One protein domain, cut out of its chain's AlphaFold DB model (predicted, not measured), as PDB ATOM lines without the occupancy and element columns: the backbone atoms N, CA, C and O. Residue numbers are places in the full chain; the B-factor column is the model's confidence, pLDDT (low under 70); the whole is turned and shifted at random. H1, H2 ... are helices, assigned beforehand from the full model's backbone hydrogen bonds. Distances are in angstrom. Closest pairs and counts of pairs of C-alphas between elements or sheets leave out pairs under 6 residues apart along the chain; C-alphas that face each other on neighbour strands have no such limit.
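What this domain is: This is residues 204 to 253 of the 253 residues of the protein "5'-nucleotidase domain protein" of Microcystis aeruginosa TAIHU98 (UniProt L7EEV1). A long helix, H1, forms a free arm at one end of an elongated model, and an extended stretch of chain leads from it to a short second helix, H2, at the other end. Before entering H2, that stretch passes beside its beginning with residues 230 to 233 and folds back through a loop at residues 234 to 239, while H1 stays well away from H2. The printed part has 50 residues with two named helices, H1 then H2, and no named strand; its class is all helix. It is extended, with a radius of gyration of the C-alphas of 16.8 A and spans of 47 by 25 by 22 A.

How they stand to each other: H1, residues 204 to 220, is the longest helix and stands free. H2, residues 241 to 251, is apart from H1, with no C-alpha of the one within 8 A of the other. A long link of 20 residues, 221 to 240, joins them. Residues 204 to 229, 234 to 239 and 246 to 253 stand free, of which 204 to 220 belong to H1 and 246 to 251 to H2. Every O i to N i+4 pair in H2 is within hydrogen-bond range, and 11 of 13 are in H1.

Where its parts are: H1 begins at C-alpha 204, at (-0.340, 24.232, 35.734), and ends at C-alpha 220, at (-15.259, 42.738, 30.397), 24.4 A from first to last C-alpha. H2 runs 15.4 A from C-alpha 241 to C-alpha 251, at (-23.068, 57.070, 14.088).

The domain as a whole: The two C-alphas farthest apart are those of Asp 204 and Gln 238, at 46.9 A. The printed part has no cut and ends at the chain's last residue, Ile 253. The mean pLDDT of the printed part is 85.9, and residues 252 to 253 are under 70.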
ATOM      1  N   ASP A 204      -1.096  23.041  35.352       92.00
ATOM      2  CA  ASP A 204      -0.340  24.232  35.734       92.00
ATOM      3  C   ASP A 204      -0.551  25.347  34.709       92.00
ATOM      4  O   ASP A 204      -0.863  26.486  35.082       92.00
ATOM      5  N   LEU A 205      -0.509  25.011  33.417       91.25
ATOM      6  CA  LEU A 205      -0.831  25.959  32.352       91.25
ATOM      7  C   LEU A 205      -2.298  26.411  32.419       91.25
ATOM      8  O   LEU A 205      -2.594  27.593  32.240       91.25
ATOM      9  N   GLN A 206      -3.226  25.504  32.726       90.75
ATOM     10  CA  GLN A 206      -4.640  25.844  32.879       90.75
ATOM     11  C   GLN A 206      -4.864  26.796  34.061       90.75
ATOM     12  O   GLN A 206      -5.581  27.792  33.929       90.75
ATOM     13  N   ASN A 207      -4.219  26.537  35.201       91.44
ATOM     14  CA  ASN A 207      -4.251  27.433  36.356       91.44
ATOM     15  C   ASN A 207      -3.687  28.810  36.000       91.44
ATOM     16  O   ASN A 207      -4.290  29.830  36.336       91.44
ATOM     17  N   PHE A 208      -2.577  28.843  35.264       90.44
ATOM     18  CA  PHE A 208      -1.978  30.077  34.777       90.44
ATOM     19  C   PHE A 208      -2.934  30.866  33.865       90.44
ATOM     20  O   PHE A 208      -3.179  32.047  34.119       90.44
ATOM     21  N   ILE A 209      -3.568  30.220  32.881       91.19
ATOM     22  CA  ILE A 209      -4.579  30.843  32.006       91.19
ATOM     23  C   ILE A 209      -5.756  31.400  32.820       91.19
ATOM     24  O   ILE A 209      -6.212  32.521  32.566       91.19
ATOM     25  N   ASN A 210      -6.222  30.661  33.832       91.25
ATOM     26  CA  ASN A 210      -7.322  31.097  34.694       91.25
ATOM     27  C   ASN A 210      -7.011  32.422  35.413       91.25
ATOM     28  O   ASN A 210      -7.902  33.263  35.542       91.25
ATOM     29  N   THR A 211      -5.753  32.672  35.797       89.56
ATOM     30  CA  THR A 211      -5.370  33.952  36.425       89.56
ATOM     31  C   THR A 211      -5.571  35.161  35.505       89.56
ATOM     32  O   THR A 211      -6.028  36.216  35.962       89.56
ATOM     33  N   TYR A 212      -5.293  35.026  34.203       89.12
ATOM     34  CA  TYR A 212      -5.575  36.082  33.226       89.12
ATOM     35  C   TYR A 212      -7.065  36.195  32.964       89.12
ATOM     36  O   TYR A 212      -7.593  37.308  32.899       89.12
ATOM     37  N   LYS A 213      -7.751  35.052  32.854       89.94
ATOM     38  CA  LYS A 213      -9.196  35.012  32.645       89.94
ATOM     39  C   LYS A 213      -9.925  35.805  33.724       89.94
ATOM     40  O   LYS A 213     -10.756  36.637  33.383       89.94
ATOM     41  N   GLU A 214      -9.572  35.640  34.996       89.31
ATOM     42  CA  GLU A 214     -10.183  36.410  36.085       89.31
ATOM     43  C   GLU A 214      -9.975  37.925  35.943       89.31
ATOM     44  O   GLU A 214     -10.893  38.710  36.194       89.31
ATOM     45  N   GLN A 215      -8.780  38.363  35.540       88.31
ATOM     46  CA  GLN A 215      -8.484  39.786  35.342       88.31
ATOM     47  C   GLN A 215      -9.271  40.375  34.166       88.31
ATOM     48  O   GLN A 215      -9.829  41.471  34.276       88.31
ATOM     49  N   VAL A 216      -9.345  39.636  33.057       89.31
ATOM     50  CA  VAL A 216     -10.124  40.006  31.871       89.31
ATOM     51  C   VAL A 216     -11.610  40.038  32.219       89.31
ATOM     52  O   VAL A 216     -12.267  41.055  31.999       89.31
ATOM     53  N   ASP A 217     -12.127  38.990  32.853       89.44
ATOM     54  CA  ASP A 217     -13.531  38.870  33.243       89.44
ATOM     55  C   ASP A 217     -13.952  40.020  34.172       89.44
ATOM     56  O   ASP A 217     -15.030  40.583  33.994       89.44
ATOM     57  N   ARG A 218     -13.092  40.481  35.094       86.00
ATOM     58  CA  ARG A 218     -13.377  41.678  35.918       86.00
ATOM     59  C   ARG A 218     -13.597  42.945  35.089       86.00
ATOM     60  O   ARG A 218     -14.407  43.789  35.473       86.00
ATOM     61  N   LYS A 219     -12.878  43.102  33.976       85.50
ATOM     62  CA  LYS A 219     -12.993  44.271  33.093       85.50
ATOM     63  C   LYS A 219     -14.165  44.137  32.118       85.50
ATOM     64  O   LYS A 219     -14.913  45.099  31.944       85.50
ATOM     65  N   TYR A 220     -14.326  42.966  31.503       84.44
ATOM     66  CA  TYR A 220     -15.259  42.738  30.397       84.44
ATOM     67  C   TYR A 220     -16.647  42.246  30.835       84.44
ATOM     68  O   TYR A 220     -17.617  42.548  30.146       84.44
ATOM     69  N   ASN A 221     -16.798  41.611  32.006       87.75
ATOM     70  CA  ASN A 221     -18.124  41.252  32.547       87.75
ATOM     71  C   ASN A 221     -18.830  42.427  33.234       87.75
ATOM     72  O   ASN A 221     -19.899  42.264  33.832       87.75
ATOM     73  N   ARG A 222     -18.263  43.637  33.154       84.75
ATOM     74  CA  ARG A 222     -18.965  44.837  33.587       84.75
ATOM     75  C   ARG A 222     -20.185  45.030  32.692       84.75
ATOM     76  O   ARG A 222     -20.061  45.312  31.506       84.75
ATOM     77  N   ILE A 223     -21.373  44.936  33.285       85.38
ATOM     78  CA  ILE A 223     -22.626  45.237  32.591       85.38
ATOM     79  C   ILE A 223     -22.585  46.704  32.148       85.38
ATOM     80  O   ILE A 223     -22.661  47.609  32.980       85.38
ATOM     81  N   VAL A 224     -22.448  46.931  30.842       86.56
ATOM     82  CA  VAL A 224     -22.467  48.273  30.238       86.56
ATOM     83  C   VAL A 224     -23.901  48.786  30.126       86.56
ATOM     84  O   VAL A 224     -24.172  49.950  30.399       86.56
ATOM     85  N   SER A 225     -24.836  47.906  29.765       84.38
ATOM     86  CA  SER A 225     -26.256  48.225  29.649       84.38
ATOM     87  C   SER A 225     -27.107  46.963  29.789       84.38
ATOM     88  O   SER A 225     -26.624  45.846  29.595       84.38
ATOM     89  N   ARG A 226     -28.383  47.140  30.133       88.50
ATOM     90  CA  ARG A 226     -29.393  46.078  30.130       88.50
ATOM     91  C   ARG A 226     -30.452  46.435  29.103       88.50
ATOM     92  O   ARG A 226     -31.035  47.513  29.164       88.50
ATOM     93  N   LEU A 227     -30.715  45.515  28.187       88.44
ATOM     94  CA  LEU A 227     -31.802  45.655  27.230       88.44
ATOM     95  C   LEU A 227     -33.095  45.161  27.887       88.44
ATOM     96  O   LEU A 227     -33.103  44.144  28.577       88.44
ATOM     97  N   ASN A 228     -34.192  45.888  27.688       89.00
ATOM     98  CA  ASN A 228     -35.508  45.527  28.231       89.00
ATOM     99  C   ASN A 228     -36.160  44.338  27.501       89.00
ATOM    100  O   ASN A 228     -37.189  43.833  27.943       89.00
ATOM    101  N   ARG A 229     -35.570  43.906  26.385       88.06
ATOM    102  CA  ARG A 229     -35.989  42.770  25.566       88.06
ATOM    103  C   ARG A 229     -34.781  42.165  24.859       88.06
ATOM    104  O   ARG A 229     -33.747  42.817  24.712       88.06
ATOM    105  N   GLN A 230     -34.928  40.927  24.405       88.44
ATOM    106  CA  GLN A 230     -33.919  40.253  23.597       88.44
ATOM    107  C   GLN A 230     -33.902  40.840  22.181       88.44
ATOM    108  O   GLN A 230     -34.949  40.943  21.547       88.44
ATOM    109  N   LEU A 231     -32.718  41.198  21.685       88.62
ATOM    110  CA  LEU A 231     -32.508  41.567  20.285       88.62
ATOM    111  C   LEU A 231     -31.866  40.381  19.562       88.62
ATOM    112  O   LEU A 231     -30.915  39.789  20.071       88.62
ATOM    113  N   THR A 232     -32.386  40.017  18.394       84.25
ATOM    114  CA  THR A 232     -31.960  38.822  17.648       84.25
ATOM    115  C   THR A 232     -31.501  39.174  16.241       84.25
ATOM    116  O   THR A 232     -32.041  40.101  15.637       84.25
ATOM    117  N   HIS A 233     -30.576  38.386  15.688       80.12
ATOM    118  CA  HIS A 233     -30.115  38.515  14.303       80.12
ATOM    119  C   HIS A 233     -30.209  37.176  13.545       80.12
ATOM    120  O   HIS A 233     -29.190  36.544  13.275       80.12
ATOM    121  N   PRO A 234     -31.426  36.698  13.231       81.19
ATOM    122  CA  PRO A 234     -31.627  35.332  12.744       81.19
ATOM    123  C   PRO A 234     -31.187  35.104  11.289       81.19
ATOM    124  O   PRO A 234     -30.844  33.983  10.937       81.19
ATOM    125  N   VAL A 235     -31.193  36.141  10.440       82.88
ATOM    126  CA  VAL A 235     -30.872  36.033   9.004       82.88
ATOM    127  C   VAL A 235     -30.010  37.224   8.581       82.88
ATOM    128  O   VAL A 235     -30.179  38.314   9.121       82.88
ATOM    129  N   ARG A 236     -29.072  37.020   7.647       80.25
ATOM    130  CA  ARG A 236     -28.083  38.038   7.227       80.25
ATOM    131  C   ARG A 236     -28.640  39.134   6.315       80.25
ATOM    132  O   ARG A 236     -28.057  40.205   6.245       80.25
ATOM    133  N   GLU A 237     -29.740  38.863   5.623       85.94
ATOM    134  CA  GLU A 237     -30.221  39.685   4.501       85.94
ATOM    135  C   GLU A 237     -31.397  40.597   4.865       85.94
ATOM    136  O   GLU A 237     -32.050  41.158   3.991       85.94
ATOM    137  N   GLN A 238     -31.689  40.750   6.155       85.62
ATOM    138  CA  GLN A 238     -32.785  41.591   6.619       85.62
ATOM    139  C   GLN A 238     -32.316  42.559   7.696       85.62
ATOM    140  O   GLN A 238     -31.381  42.284   8.450       85.62
ATOM    141  N   GLU A 239     -33.014  43.681   7.794       85.50
ATOM    142  CA  GLU A 239     -32.824  44.634   8.876       85.50
ATOM    143  C   GLU A 239     -33.205  43.995  10.221       85.50
ATOM    144  O   GLU A 239     -34.186  43.253  10.329       85.50
ATOM    145  N   THR A 240     -32.418  44.265  11.262       89.69
ATOM    146  CA  THR A 240     -32.651  43.721  12.604       89.69
ATOM    147  C   THR A 240     -32.543  44.816  13.650       89.69
ATOM    148  O   THR A 240     -31.761  45.754  13.516       89.69
ATOM    149  N   GLU A 241     -33.296  44.685  14.743       87.56
ATOM    150  CA  GLU A 241     -33.215  45.647  15.846       87.56
ATOM    151  C   GLU A 241     -31.812  45.686  16.476       87.56
ATOM    152  O   GLU A 241     -31.366  46.748  16.911       87.56
ATOM    153  N   LEU A 242     -31.095  44.553  16.482       88.19
ATOM    154  CA  LEU A 242     -29.694  44.496  16.904       88.19
ATOM    155  C   LEU A 242     -28.784  45.266  15.935       88.19
ATOM    156  O   LEU A 242     -27.964  46.065  16.384       88.19
ATOM    157  N   GLY A 243     -28.952  45.064  14.624       86.94
ATOM    158  CA  GLY A 243     -28.215  45.800  13.595       86.94
ATOM    159  C   GLY A 243     -28.460  47.307  13.678       86.94
ATOM    160  O   GLY A 243     -27.513  48.088  13.639       86.94
ATOM    161  N   ASN A 244     -29.708  47.713  13.916       87.25
ATOM    162  CA  ASN A 244     -30.083  49.115  14.096       87.25
ATOM    163  C   ASN A 244     -29.475  49.736  15.354       87.25
ATOM    164  O   ASN A 244     -29.048  50.889  15.318       87.25
ATOM    165  N   LEU A 245     -29.417  48.991  16.463       88.69
ATOM    166  CA  LEU A 245     -28.755  49.449  17.683       88.69
ATOM    167  C   LEU A 245     -27.260  49.690  17.438       88.69
ATOM    168  O   LEU A 245     -26.768  50.772  17.746       88.69
ATOM    169  N   ILE A 246     -26.560  48.717  16.844       87.25
ATOM    170  CA  ILE A 246     -25.125  48.835  16.542       87.25
ATOM    171  C   ILE A 246     -24.875  49.987  15.561       87.25
ATOM    172  O   ILE A 246     -24.000  50.812  15.807       87.25
ATOM    173  N   GLY A 247     -25.671  50.087  14.493       87.12
ATOM    174  CA  GLY A 247     -25.558  51.165  13.512       87.12
ATOM    175  C   GLY A 247     -25.712  52.551  14.140       87.12
ATOM    176  O   GLY A 247     -24.918  53.441  13.853       87.12
ATOM    177  N   ARG A 248     -26.669  52.728  15.062       84.12
ATOM    178  CA  ARG A 248     -26.824  53.984  15.816       84.12
ATOM    179  C   ARG A 248     -25.621  54.277  16.706       84.12
ATOM    180  O   ARG A 248     -25.135  55.400  16.686       84.12
ATOM    181  N   CYS A 249     -25.107  53.277  17.424       83.25
ATOM    182  CA  CYS A 249     -23.920  53.448  18.263       83.25
ATOM    183  C   CYS A 249     -22.678  53.864  17.463       83.25
ATOM    184  O   CYS A 249     -21.850  54.592  17.993       83.25
ATOM    185  N   ILE A 250     -22.542  53.418  16.211       84.44
ATOM    186  CA  ILE A 250     -21.420  53.802  15.339       84.44
ATOM    187  C   ILE A 250     -21.565  55.247  14.841       84.44
ATOM    188  O   ILE A 250     -20.563  55.931  14.683       84.44
ATOM    189  N   ILE A 251     -22.794  55.713  14.594       79.62
ATOM    190  CA  ILE A 251     -23.068  57.070  14.088       79.62
ATOM    191  C   ILE A 251     -22.954  58.137  15.192       79.62
ATOM    192  O   ILE A 251     -22.661  59.290  14.894       79.62
ATOM    193  N   GLU A 252     -23.209  57.776  16.451       63.28
ATOM    194  CA  GLU A 252     -23.195  58.709  17.591       63.28
ATOM    195  C   GLU A 252     -21.803  58.943  18.225       63.28
ATOM    196  O   GLU A 252     -21.710  59.703  19.191       63.28
ATOM    197  N   ILE A 253     -20.734  58.326  17.699       52.00
ATOM    198  CA  ILE A 253     -19.327  58.567  18.097       52.00
ATOM    199  C   ILE A 253     -18.691  59.592  17.157       52.00
ATOM    200  O   ILE A 253     -18.019  60.513  17.677       52.00
TER     201      ILE A 253